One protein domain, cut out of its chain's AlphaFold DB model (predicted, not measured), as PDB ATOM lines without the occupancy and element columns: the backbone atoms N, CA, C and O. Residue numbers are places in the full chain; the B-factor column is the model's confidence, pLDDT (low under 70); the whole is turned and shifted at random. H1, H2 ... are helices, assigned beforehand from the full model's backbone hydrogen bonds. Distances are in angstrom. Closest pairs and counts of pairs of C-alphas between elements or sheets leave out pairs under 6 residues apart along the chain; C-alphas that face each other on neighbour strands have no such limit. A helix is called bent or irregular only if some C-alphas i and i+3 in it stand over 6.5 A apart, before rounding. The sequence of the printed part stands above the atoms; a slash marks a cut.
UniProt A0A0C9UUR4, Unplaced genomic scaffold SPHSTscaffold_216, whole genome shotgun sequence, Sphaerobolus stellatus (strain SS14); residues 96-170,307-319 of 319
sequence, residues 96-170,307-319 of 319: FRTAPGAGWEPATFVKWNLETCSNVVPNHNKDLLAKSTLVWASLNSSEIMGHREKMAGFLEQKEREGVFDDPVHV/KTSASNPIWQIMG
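Overview. This is residues 96 to 170 and 307 to 319 of the 319 residues of an uncharacterized protein of Sphaerobolus stellatus (strain SS14) (UniProt A0A0C9UUR4). Picture a loose L: H1 and H2 make a head, H3 runs out from it as a long arm, and short H4 fills the corner beside the start of H3. Residues 156 to 162 and 165 to 170 stick out. The 88 printed residues have four named helices, H1 to H4 in order, and no named strand: all helix, loose, radius of gyration of the C-alphas 16.4 A, spans 49 by 28 by 23 A.

Along the chain. Go to H1, residues 106 to 116, which begins at C-alpha 106 (14.847, -57.085, 9.547). H2, residues 126 to 138, is irregular: C-alphas 131 and 134 are 7.6 A apart. H3, residues 141 to 160, spans 28.3 A. H4, residues 314 to 318, ends at C-alpha (12.613, -41.754, 9.464).

Arrangement. H3 touches H4 with residues 144 to 148 alone; closest C-alphas, Ile 144 and Ile 317, 5.4 A. H1 and H2 are close but not clearly touching; closest C-alphas, Pro 106 and Ala 137, 6.1 A. H2 has 7 of 9 O i to N i+4 pairs within hydrogen-bond range; H1, H3 and H4 have every pair.

Size, cuts and confidence. Residues 171 to 306 are not printed; C-alphas 170 and 307 are 35.5 A apart. Residues 117 to 122 and 165 to 170 have pLDDT under 70.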
ATOM      1  N   PHE A  96       5.039 -39.158  13.360       92.38
ATOM      2  CA  PHE A  96       6.349 -39.794  13.231       92.38
ATOM      3  C   PHE A  96       6.493 -41.034  14.132       92.38
ATOM      4  O   PHE A  96       6.945 -42.092  13.686       92.38
ATOM      5  N   ARG A  97       6.050 -40.951  15.393       91.69
ATOM      6  CA  ARG A  97       6.067 -42.083  16.332       91.69
ATOM      7  C   ARG A  97       5.146 -43.216  15.885       91.69
ATOM      8  O   ARG A  97       5.520 -44.378  16.018       91.69
ATOM      9  N   THR A  98       3.975 -42.896  15.335       89.88
ATOM     10  CA  THR A  98       2.991 -43.900  14.898       89.88
ATOM     11  C   THR A  98       3.178 -44.372  13.458       89.88
ATOM     12  O   THR A  98       2.430 -45.247  13.017       89.88
ATOM     13  N   ALA A  99       4.152 -43.825  12.723       88.94
ATOM     14  CA  ALA A  99       4.437 -44.243  11.358       88.94
ATOM     15  C   ALA A  99       4.730 -45.759  11.294       88.94
ATOM     16  O   ALA A  99       5.287 -46.317  12.249       88.94
ATOM     17  N   PRO A 100       4.384 -46.449  10.192       84.00
ATOM     18  CA  PRO A 100       4.638 -47.881  10.033       84.00
ATOM     19  C   PRO A 100       6.085 -48.273  10.362       84.00
ATOM     20  O   PRO A 100       7.022 -47.519  10.106       84.00
ATOM     21  N   GLY A 101       6.273 -49.450  10.963       78.31
ATOM     22  CA  GLY A 101       7.590 -49.931  11.399       78.31
ATOM     23  C   GLY A 101       7.615 -50.529  12.807       78.31
ATOM     24  O   GLY A 101       8.537 -51.269  13.136       78.31
ATOM     25  N   ALA A 102       6.604 -50.262  13.638       82.62
ATOM     26  CA  ALA A 102       6.476 -50.918  14.939       82.62
ATOM     27  C   ALA A 102       6.180 -52.421  14.768       82.62
ATOM     28  O   ALA A 102       5.249 -52.806  14.056       82.62
ATOM     29  N   GLY A 103       6.977 -53.268  15.420       83.81
ATOM     30  CA  GLY A 103       6.929 -54.726  15.287       83.81
ATOM     31  C   GLY A 103       7.543 -55.260  13.989       83.81
ATOM     32  O   GLY A 103       7.400 -56.446  13.701       83.81
ATOM     33  N   TRP A 104       8.188 -54.410  13.181       85.81
ATOM     34  CA  TRP A 104       8.858 -54.848  11.959       85.81
ATOM     35  C   TRP A 104      10.279 -55.304  12.271       85.81
ATOM     36  O   TRP A 104      11.117 -54.530  12.726       85.81
ATOM     37  N   GLU A 105      10.549 -56.568  11.967       90.12
ATOM     38  CA  GLU A 105      11.884 -57.162  12.053       90.12
ATOM     39  C   GLU A 105      12.674 -56.991  10.744       90.12
ATOM     40  O   GLU A 105      12.061 -56.702   9.708       90.12
ATOM     41  N   PRO A 106      14.002 -57.232  10.731       88.88
ATOM     42  CA  PRO A 106      14.847 -57.085   9.547       88.88
ATOM     43  C   PRO A 106      14.298 -57.614   8.231       88.88
ATOM     44  O   PRO A 106      14.278 -56.904   7.225       88.88
ATOM     45  N   ALA A 107      13.771 -58.834   8.230       88.38
ATOM     46  CA  ALA A 107      13.173 -59.409   7.030       88.38
ATOM     47  C   ALA A 107      11.960 -58.604   6.519       88.38
ATOM     48  O   ALA A 107      11.751 -58.497   5.311       88.38
ATOM     49  N   THR A 108      11.186 -58.009   7.429       87.56
ATOM     50  CA  THR A 108       9.971 -57.242   7.121       87.56
ATOM     51  C   THR A 108      10.317 -55.932   6.432       87.56
ATOM     52  O   THR A 108       9.766 -55.639   5.371       87.56
ATOM     53  N   PHE A 109      11.268 -55.164   6.978       84.75
ATOM     54  CA  PHE A 109      11.663 -53.911   6.337       84.75
ATOM     55  C   PHE A 109      12.412 -54.140   5.022       84.75
ATOM     56  O   PHE A 109      12.220 -53.377   4.080       84.75
ATOM     57  N   VAL A 110      13.200 -55.216   4.906       88.44
ATOM     58  CA  VAL A 110      13.838 -55.582   3.630       88.44
ATOM     59  C   VAL A 110      12.782 -55.881   2.574       88.44
ATOM     60  O   VAL A 110      12.877 -55.362   1.463       88.44
ATOM     61  N   LYS A 111      11.766 -56.681   2.920       87.50
ATOM     62  CA  LYS A 111      10.651 -56.995   2.020       87.50
ATOM     63  C   LYS A 111       9.950 -55.715   1.551       87.50
ATOM     64  O   LYS A 111       9.829 -55.506   0.349       87.50
ATOM     65  N   TRP A 112       9.590 -54.831   2.479       84.75
ATOM     66  CA  TRP A 112       8.964 -53.541   2.170       84.75
ATOM     67  C   TRP A 112       9.827 -52.654   1.259       84.75
ATOM     68  O   TRP A 112       9.360 -52.090   0.265       84.75
ATOM     69  N   ASN A 113      11.120 -52.544   1.562       85.69
ATOM     70  CA  ASN A 113      12.039 -51.737   0.766       85.69
ATOM     71  C   ASN A 113      12.217 -52.312  -0.655       85.69
ATOM     72  O   ASN A 113      12.410 -51.550  -1.598       85.69
ATOM     73  N   LEU A 114      12.121 -53.636  -0.829       85.12
ATOM     74  CA  LEU A 114      12.156 -54.287  -2.145       85.12
ATOM     75  C   LEU A 114      10.862 -54.094  -2.949       85.12
ATOM     76  O   LEU A 114      10.925 -54.022  -4.176       85.12
ATOM     77  N   GLU A 115       9.711 -54.000  -2.280       81.38
ATOM     78  CA  GLU A 115       8.421 -53.689  -2.917       81.38
ATOM     79  C   GLU A 115       8.397 -52.254  -3.458       81.38
ATOM     80  O   GLU A 115       7.914 -52.003  -4.561       81.38
ATOM     81  N   THR A 116       8.971 -51.312  -2.705       71.81
ATOM     82  CA  THR A 116       9.047 -49.891  -3.085       71.81
ATOM     83  C   THR A 116      10.204 -49.577  -4.038       71.81
ATOM     84  O   THR A 116      10.140 -48.615  -4.805       71.81
ATOM     85  N   CYS A 117      11.264 -50.390  -4.029       67.25
ATOM     86  CA  CYS A 117      12.408 -50.287  -4.927       67.25
ATOM     87  C   CYS A 117      12.956 -51.679  -5.268       67.25
ATOM     88  O   CYS A 117      13.715 -52.276  -4.504       67.25
ATOM     89  N   SER A 118      12.640 -52.171  -6.470       65.31
ATOM     90  CA  SER A 118      13.219 -53.410  -7.003       65.31
ATOM     91  C   SER A 118      14.750 -53.352  -7.035       65.31
ATOM     92  O   SER A 118      15.318 -52.274  -7.186       65.31
ATOM     93  N   ASN A 119      15.419 -54.505  -6.980       60.50
ATOM     94  CA  ASN A 119      16.881 -54.634  -6.932       60.50
ATOM     95  C   ASN A 119      17.608 -53.760  -7.985       60.50
ATOM     96  O   ASN A 119      17.626 -54.088  -9.172       60.50
ATOM     97  N   VAL A 120      18.249 -52.660  -7.559       61.78
ATOM     98  CA  VAL A 120      18.973 -51.732  -8.452       61.78
ATOM     99  C   VAL A 120      20.471 -52.019  -8.406       61.78
ATOM    100  O   VAL A 120      21.292 -51.143  -8.135       61.78
ATOM    101  N   VAL A 121      20.822 -53.273  -8.697       58.06
ATOM    102  CA  VAL A 121      22.186 -53.828  -8.608       58.06
ATOM    103  C   VAL A 121      23.299 -52.925  -9.192       58.06
ATOM    104  O   VAL A 121      24.370 -52.889  -8.581       58.06
ATOM    105  N   PRO A 122      23.115 -52.145 -10.284       66.50
ATOM    106  CA  PRO A 122      24.177 -51.255 -10.769       66.50
ATOM    107  C   PRO A 122      24.460 -50.029  -9.875       66.50
ATOM    108  O   PRO A 122      25.580 -49.525  -9.900       66.50
ATOM    109  N   ASN A 123      23.494 -49.558  -9.071       74.06
ATOM    110  CA  ASN A 123      23.553 -48.263  -8.365       74.06
ATOM    111  C   ASN A 123      23.635 -48.378  -6.835       74.06
ATOM    112  O   ASN A 123      23.304 -47.431  -6.123       74.06
ATOM    113  N   HIS A 124      24.076 -49.511  -6.290       77.38
ATOM    114  CA  HIS A 124      24.275 -49.637  -4.843       77.38
ATOM    115  C   HIS A 124      25.665 -49.159  -4.423       77.38
ATOM    116  O   HIS A 124      26.673 -49.509  -5.041       77.38
ATOM    117  N   ASN A 125      25.736 -48.429  -3.309       81.50
ATOM    118  CA  ASN A 125      27.010 -48.067  -2.696       81.50
ATOM    119  C   ASN A 125      27.660 -49.311  -2.056       81.50
ATOM    120  O   ASN A 125      27.353 -49.679  -0.918       81.50
ATOM    121  N   LYS A 126      28.551 -49.976  -2.805       82.56
ATOM    122  CA  LYS A 126      29.231 -51.216  -2.383       82.56
ATOM    123  C   LYS A 126      30.046 -51.049  -1.099       82.56
ATOM    124  O   LYS A 126      30.083 -51.968  -0.289       82.56
ATOM    125  N   ASP A 127      30.675 -49.889  -0.908       83.94
ATOM    126  CA  ASP A 127      31.473 -49.600   0.289       83.94
ATOM    127  C   ASP A 127      30.587 -49.535   1.538       83.94
ATOM    128  O   ASP A 127      30.903 -50.138   2.565       83.94
ATOM    129  N   LEU A 128      29.435 -48.867   1.426       83.06
ATOM    130  CA  LEU A 128      28.464 -48.780   2.511       83.06
ATOM    131  C   LEU A 128      27.886 -50.160   2.854       83.06
ATOM    132  O   LEU A 128      27.808 -50.518   4.025       83.06
ATOM    133  N   LEU A 129      27.551 -50.965   1.843       85.00
ATOM    134  CA  LEU A 129      27.107 -52.345   2.047       85.00
ATOM    135  C   LEU A 129      28.167 -53.182   2.770       85.00
ATOM    136  O   LEU A 129      27.862 -53.808   3.783       85.00
ATOM    137  N   ALA A 130      29.414 -53.160   2.302       86.00
ATOM    138  CA  ALA A 130      30.489 -53.944   2.903       86.00
ATOM    139  C   ALA A 130      30.738 -53.573   4.376       86.00
ATOM    140  O   ALA A 130      31.045 -54.445   5.185       86.00
ATOM    141  N   LYS A 131      30.587 -52.292   4.733       87.00
ATOM    142  CA  LYS A 131      30.892 -51.782   6.079       87.00
ATOM    143  C   LYS A 131      29.713 -51.809   7.046       87.00
ATOM    144  O   LYS A 131      29.933 -51.898   8.250       87.00
ATOM    145  N   SER A 132      28.481 -51.694   6.553       89.25
ATOM    146  CA  SER A 132      27.313 -51.425   7.402       89.25
ATOM    147  C   SER A 132      26.239 -52.505   7.366       89.25
ATOM    148  O   SER A 132      25.351 -52.468   8.210       89.25
ATOM    149  N   THR A 133      26.322 -53.502   6.474       87.81
ATOM    150  CA  THR A 133      25.279 -54.546   6.373       87.81
ATOM    151  C   THR A 133      25.052 -55.288   7.690       87.81
ATOM    152  O   THR A 133      23.904 -55.516   8.052       87.81
ATOM    153  N   LEU A 134      26.115 -55.624   8.430       89.81
ATOM    154  CA  LEU A 134      25.978 -56.301   9.727       89.81
ATOM    155  C   LEU A 134      25.270 -55.424  10.764       89.81
ATOM    156  O   LEU A 134      24.416 -55.916  11.490       89.81
ATOM    157  N   VAL A 135      25.586 -54.126  10.786       90.44
ATOM    158  CA  VAL A 135      24.936 -53.151  11.675       90.44
ATOM    159  C   VAL A 135      23.459 -53.007  11.323       90.44
ATOM    160  O   VAL A 135      22.615 -52.940  12.204       90.44
ATOM    161  N   TRP A 136      23.116 -52.973  10.037       90.88
ATOM    162  CA  TRP A 136      21.719 -52.880   9.621       90.88
ATOM    163  C   TRP A 136      20.931 -54.151   9.921       90.88
ATOM    164  O   TRP A 136      19.783 -54.069  10.340       90.88
ATOM    165  N   ALA A 137      21.551 -55.318   9.741       87.94
ATOM    166  CA  ALA A 137      20.927 -56.605  10.017       87.94
ATOM    167  C   ALA A 137      20.675 -56.842  11.514       87.94
ATOM    168  O   ALA A 137      19.799 -57.635  11.850       87.94
ATOM    169  N   SER A 138      21.422 -56.175  12.404       90.00
ATOM    170  CA  SER A 138      21.205 -56.286  13.848       90.00
ATOM    171  C   SER A 138      20.068 -55.409  14.372       90.00
ATOM    172  O   SER A 138      19.617 -55.665  15.480       90.00
ATOM    173  N   LEU A 139      19.612 -54.407  13.605       90.50
ATOM    174  CA  LEU A 139      18.594 -53.456  14.057       90.50
ATOM    175  C   LEU A 139      17.205 -54.096  14.114       90.50
ATOM    176  O   LEU A 139      16.601 -54.375  13.078       90.50
ATOM    177  N   ASN A 140      16.680 -54.279  15.323       91.00
ATOM    178  CA  ASN A 140      15.316 -54.773  15.546       91.00
ATOM    179  C   ASN A 140      14.298 -53.633  15.731       91.00
ATOM    180  O   ASN A 140      14.648 -52.448  15.797       91.00
ATOM    181  N   SER A 141      13.016 -53.988  15.860       90.25
ATOM    182  CA  SER A 141      11.946 -53.002  16.044       90.25
ATOM    183  C   SER A 141      12.176 -52.082  17.250       90.25
ATOM    184  O   SER A 141      11.862 -50.895  17.160       90.25
ATOM    185  N   SER A 142      12.694 -52.591  18.371       92.25
ATOM    186  CA  SER A 142      12.920 -51.787  19.580       92.25
ATOM    187  C   SER A 142      14.003 -50.735  19.363       92.25
ATOM    188  O   SER A 142      13.864 -49.604  19.826       92.25
ATOM    189  N   GLU A 143      15.064 -51.066  18.624       92.25
ATOM    190  CA  GLU A 143      16.124 -50.113  18.288       92.25
ATOM    191  C   GLU A 143      15.636 -49.035  17.320       92.25
ATOM    192  O   GLU A 143      15.899 -47.852  17.546       92.25
ATOM    193  N   ILE A 144      14.866 -49.411  16.292       90.75
ATOM    194  CA  ILE A 144      14.265 -48.452  15.349       90.75
ATOM    195  C   ILE A 144      13.351 -47.475  16.101       90.75
ATOM    196  O   ILE A 144      13.506 -46.260  15.962       90.75
ATOM    197  N   MET A 145      12.445 -47.981  16.945       92.25
ATOM    198  CA  MET A 145      11.574 -47.124  17.759       92.25
ATOM    199  C   MET A 145      12.383 -46.272  18.746       92.25
ATOM    200  O   MET A 145      12.092 -45.091  18.923       92.25
ATOM    201  N   GLY A 146      13.450 -46.822  19.329       94.31
ATOM    202  CA  GLY A 146      14.360 -46.079  20.198       94.31
ATOM    203  C   GLY A 146      15.076 -44.928  19.484       94.31
ATOM    204  O   GLY A 146      15.287 -43.873  20.083       94.31
ATOM    205  N   HIS A 147      15.429 -45.080  18.204       93.56
ATOM    206  CA  HIS A 147      15.960 -43.981  17.395       93.56
ATOM    207  C   HIS A 147      14.914 -42.895  17.142       93.56
ATOM    208  O   HIS A 147      15.234 -41.714  17.301       93.56
ATOM    209  N   ARG A 148      13.673 -43.280  16.811       94.44
ATOM    210  CA  ARG A 148      12.560 -42.331  16.667       94.44
ATOM    211  C   ARG A 148      12.334 -41.544  17.949       94.44
ATOM    212  O   ARG A 148      12.280 -40.320  17.903       94.44
ATOM    213  N   GLU A 149      12.302 -42.226  19.089       95.81
ATOM    214  CA  GLU A 149      12.069 -41.576  20.377       95.81
ATOM    215  C   GLU A 149      13.196 -40.611  20.749       95.81
ATOM    216  O   GLU A 149      12.933 -39.500  21.194       95.81
ATOM    217  N   LYS A 150      14.460 -40.969  20.490       96.19
ATOM    218  CA  LYS A 150      15.591 -40.051  20.707       96.19
ATOM    219  C   LYS A 150      15.471 -38.782  19.863       96.19
ATOM    220  O   LYS A 150      15.747 -37.695  20.364       96.19
ATOM    221  N   MET A 151      15.079 -38.911  18.594       95.25
ATOM    222  CA  MET A 151      14.892 -37.756  17.709       95.25
ATOM    223  C   MET A 151      13.689 -36.908  18.131       95.25
ATOM    224  O   MET A 151      13.805 -35.687  18.210       95.25
ATOM    225  N   ALA A 152      12.558 -37.541  18.451       96.06
ATOM    226  CA  ALA A 152      11.354 -36.848  18.895       96.06
ATOM    227  C   ALA A 152      11.579 -36.129  20.233       96.06
ATOM    228  O   ALA A 152      11.333 -34.928  20.331       96.06
ATOM    229  N   GLY A 153      12.150 -36.818  21.224       97.19
ATOM    230  CA  GLY A 153      12.470 -36.242  22.529       97.19
ATOM    231  C   GLY A 153      13.478 -35.091  22.450       97.19
ATOM    232  O   GLY A 153      13.355 -34.121  23.199       97.19
ATOM    233  N   PHE A 154      14.432 -35.143  21.511       94.88
ATOM    234  CA  PHE A 154      15.327 -34.015  21.239       94.88
ATOM    235  C   PHE A 154      14.557 -32.783  20.740       94.88
ATOM    236  O   PHE A 154      14.794 -31.679  21.226       94.88
ATOM    237  N   LEU A 155      13.622 -32.956  19.800       92.50
ATOM    238  CA  LEU A 155      12.821 -31.847  19.272       92.50
ATOM    239  C   LEU A 155      11.868 -31.271  20.328       92.50
ATOM    240  O   LEU A 155      11.777 -30.055  20.455       92.50
ATOM    241  N   GLU A 156      11.237 -32.111  21.150       94.69
ATOM    242  CA  GLU A 156      10.404 -31.660  22.276       94.69
ATOM    243  C   GLU A 156      11.218 -30.900  23.325       94.69
ATOM    244  O   GLU A 156      10.749 -29.927  23.911       94.69
ATOM    245  N   GLN A 157      12.457 -31.329  23.581       94.12
ATOM    246  CA  GLN A 157      13.358 -30.577  24.443       94.12
ATOM    247  C   GLN A 157      13.642 -29.190  23.857       94.12
ATOM    248  O   GLN A 157      13.585 -28.209  24.594       94.12
ATOM    249  N   LYS A 158      13.905 -29.098  22.550       87.88
ATOM    250  CA  LYS A 158      14.154 -27.817  21.874       87.88
ATOM    251  C   LYS A 158      12.934 -26.898  21.876       87.88
ATOM    252  O   LYS A 158      13.094 -25.693  22.045       87.88
ATOM    253  N   GLU A 159      11.733 -27.459  21.767       87.62
ATOM    254  CA  GLU A 159      10.482 -26.714  21.933       87.62
ATOM    255  C   GLU A 159      10.342 -26.158  23.353       87.62
ATOM    256  O   GLU A 159      10.104 -24.967  23.514       87.62
ATOM    257  N   ARG A 160      10.601 -26.967  24.392       90.00
ATOM    258  CA  ARG A 160      10.592 -26.491  25.791       90.00
ATOM    259  C   ARG A 160      11.644 -25.420  26.079       90.00
ATOM    260  O   ARG A 160      11.432 -24.578  26.945       90.00
ATOM    261  N   GLU A 161      12.774 -25.462  25.379       88.12
ATOM    262  CA  GLU A 161      13.818 -24.432  25.430       88.12
ATOM    263  C   GLU A 161      13.418 -23.140  24.683       88.12
ATOM    264  O   GLU A 161      14.156 -22.160  24.743       88.12
ATOM    265  N   GLY A 162      12.270 -23.118  23.991       82.38
ATOM    266  CA  GLY A 162      11.772 -21.962  23.241       82.38
ATOM    267  C   GLY A 162      12.497 -21.721  21.914       82.38
ATOM    268  O   GLY A 162      12.368 -20.646  21.335       82.38
ATOM    269  N   VAL A 163      13.257 -22.700  21.406       76.88
ATOM    270  CA  VAL A 163      14.081 -22.542  20.188       76.88
ATOM    271  C   VAL A 163      13.230 -22.233  18.952       76.88
ATOM    272  O   VAL A 163      13.695 -21.554  18.040       76.88
ATOM    273  N   PHE A 164      11.983 -22.705  18.922       73.38
ATOM    274  CA  PHE A 164      11.056 -22.456  17.816       73.38
ATOM    275  C   PHE A 164      10.263 -21.142  17.955       73.38
ATOM    276  O   PHE A 164       9.693 -20.688  16.967       73.38
ATOM    277  N   ASP A 165      10.270 -20.512  19.137       66.88
ATOM    278  CA  ASP A 165       9.513 -19.288  19.451       66.88
ATOM    279  C   ASP A 165      10.381 -18.015  19.454       66.88
ATOM    280  O   ASP A 165       9.877 -16.908  19.651       66.88
ATOM    281  N   ASP A 166      11.695 -18.149  19.250       56.00
ATOM    282  CA  ASP A 166      12.630 -17.027  19.299       56.00
ATOM    283  C   ASP A 166      12.376 -16.024  18.141       56.00
ATOM    284  O   ASP A 166      12.499 -16.380  16.961       56.00
ATOM    285  N   PRO A 167      12.051 -14.746  18.435       48.81
ATOM    286  CA  PRO A 167      11.799 -13.715  17.427       48.81
ATOM    287  C   PRO A 167      13.037 -13.308  16.608       48.81
ATOM    288  O   PRO A 167      12.881 -12.646  15.581       48.81
ATOM    289  N   VAL A 168      14.254 -13.699  17.011       48.72
ATOM    290  CA  VAL A 168      15.461 -13.600  16.160       48.72
ATOM    291  C   VAL A 168      15.376 -14.570  14.977       48.72
ATOM    292  O   VAL A 168      15.961 -14.335  13.919       48.72
ATOM    293  N   HIS A 169      14.615 -15.645  15.149       47.81
ATOM    294  CA  HIS A 169      14.534 -16.745  14.221       47.81
ATOM    295  C   HIS A 169      13.248 -16.698  13.383       47.81
ATOM    296  O   HIS A 169      13.318 -16.915  12.183       47.81
ATOM    297  N   VAL A 170      12.081 -16.333  13.907       47.62
ATOM    298  CA  VAL A 170      10.870 -16.290  13.064       47.62
ATOM    299  C   VAL A 170      10.771 -14.958  12.312       47.62
ATOM    300  O   VAL A 170      10.262 -13.963  12.831       47.62
ATOM    301  N   LYS A 307      21.664 -45.467  -4.885       81.44
ATOM    302  CA  LYS A 307      20.419 -45.828  -4.211       81.44
ATOM    303  C   LYS A 307      20.705 -46.508  -2.879       81.44
ATOM    304  O   LYS A 307      21.626 -47.320  -2.750       81.44
ATOM    305  N   THR A 308      19.877 -46.184  -1.894       84.06
ATOM    306  CA  THR A 308      19.868 -46.844  -0.591       84.06
ATOM    307  C   THR A 308      19.502 -48.317  -0.761       84.06
ATOM    308  O   THR A 308      18.503 -48.641  -1.397       84.06
ATOM    309  N   SER A 309      20.315 -49.213  -0.197       84.62
ATOM    310  CA  SER A 309      20.034 -50.653  -0.203       84.62
ATOM    311  C   SER A 309      18.730 -50.966   0.524       84.62
ATOM    312  O   SER A 309      18.463 -50.380   1.572       84.62
ATOM    313  N   ALA A 310      17.989 -51.973   0.057       86.69
ATOM    314  CA  ALA A 310      16.811 -52.474   0.762       86.69
ATOM    315  C   ALA A 310      17.123 -52.993   2.178       86.69
ATOM    316  O   ALA A 310      16.255 -52.977   3.045       86.69
ATOM    317  N   SER A 311      18.371 -53.402   2.433       87.25
ATOM    318  CA  SER A 311      18.845 -53.788   3.768       87.25
ATOM    319  C   SER A 311      19.039 -52.629   4.738       87.25
ATOM    320  O   SER A 311      19.228 -52.886   5.919       87.25
ATOM    321  N   ASN A 312      19.010 -51.378   4.283       89.38
ATOM    322  CA  ASN A 312      19.177 -50.221   5.151       89.38
ATOM    323  C   ASN A 312      17.812 -49.796   5.742       89.38
ATOM    324  O   ASN A 312      16.922 -49.430   4.973       89.38
ATOM    325  N   PRO A 313      17.645 -49.778   7.079       89.62
ATOM    326  CA  PRO A 313      16.376 -49.453   7.729       89.62
ATOM    327  C   PRO A 313      16.116 -47.943   7.863       89.62
ATOM    328  O   PRO A 313      15.284 -47.531   8.669       89.62
ATOM    329  N   ILE A 314      16.836 -47.085   7.128       89.31
ATOM    330  CA  ILE A 314      16.734 -45.626   7.279       89.31
ATOM    331  C   ILE A 314      15.300 -45.112   7.121       89.31
ATOM    332  O   ILE A 314      14.892 -44.253   7.889       89.31
ATOM    333  N   TRP A 315      14.508 -45.657   6.197       87.06
ATOM    334  CA  TRP A 315      13.119 -45.224   6.007       87.06
ATOM    335  C   TRP A 315      12.254 -45.561   7.218       87.06
ATOM    336  O   TRP A 315      11.484 -44.732   7.682       87.06
ATOM    337  N   GLN A 316      12.470 -46.731   7.815       88.12
ATOM    338  CA  GLN A 316      11.800 -47.133   9.045       88.12
ATOM    339  C   GLN A 316      12.277 -46.301  10.238       88.12
ATOM    340  O   GLN A 316      11.496 -46.023  11.137       88.12
ATOM    341  N   ILE A 317      13.525 -45.840  10.258       91.62
ATOM    342  CA  ILE A 317      13.985 -44.887  11.277       91.62
ATOM    343  C   ILE A 317      13.329 -43.511  11.072       91.62
ATOM    344  O   ILE A 317      12.995 -42.859  12.055       91.62
ATOM    345  N   MET A 318      13.122 -43.086   9.823       88.88
ATOM    346  CA  MET A 318      12.613 -41.754   9.464       88.88
ATOM    347  C   MET A 318      11.082 -41.622   9.441       88.88
ATOM    348  O   MET A 318      10.608 -40.488   9.464       88.88
ATOM    349  N   GLY A 319      10.338 -42.732   9.512       84.56
ATOM    350  CA  GLY A 319       8.876 -42.723   9.634       84.56
ATOM    351  C   GLY A 319       8.180 -42.768   8.291       84.56
ATOM    352  O   GLY A 319       7.933 -41.679   7.732       84.56
TER     353      GLY A 319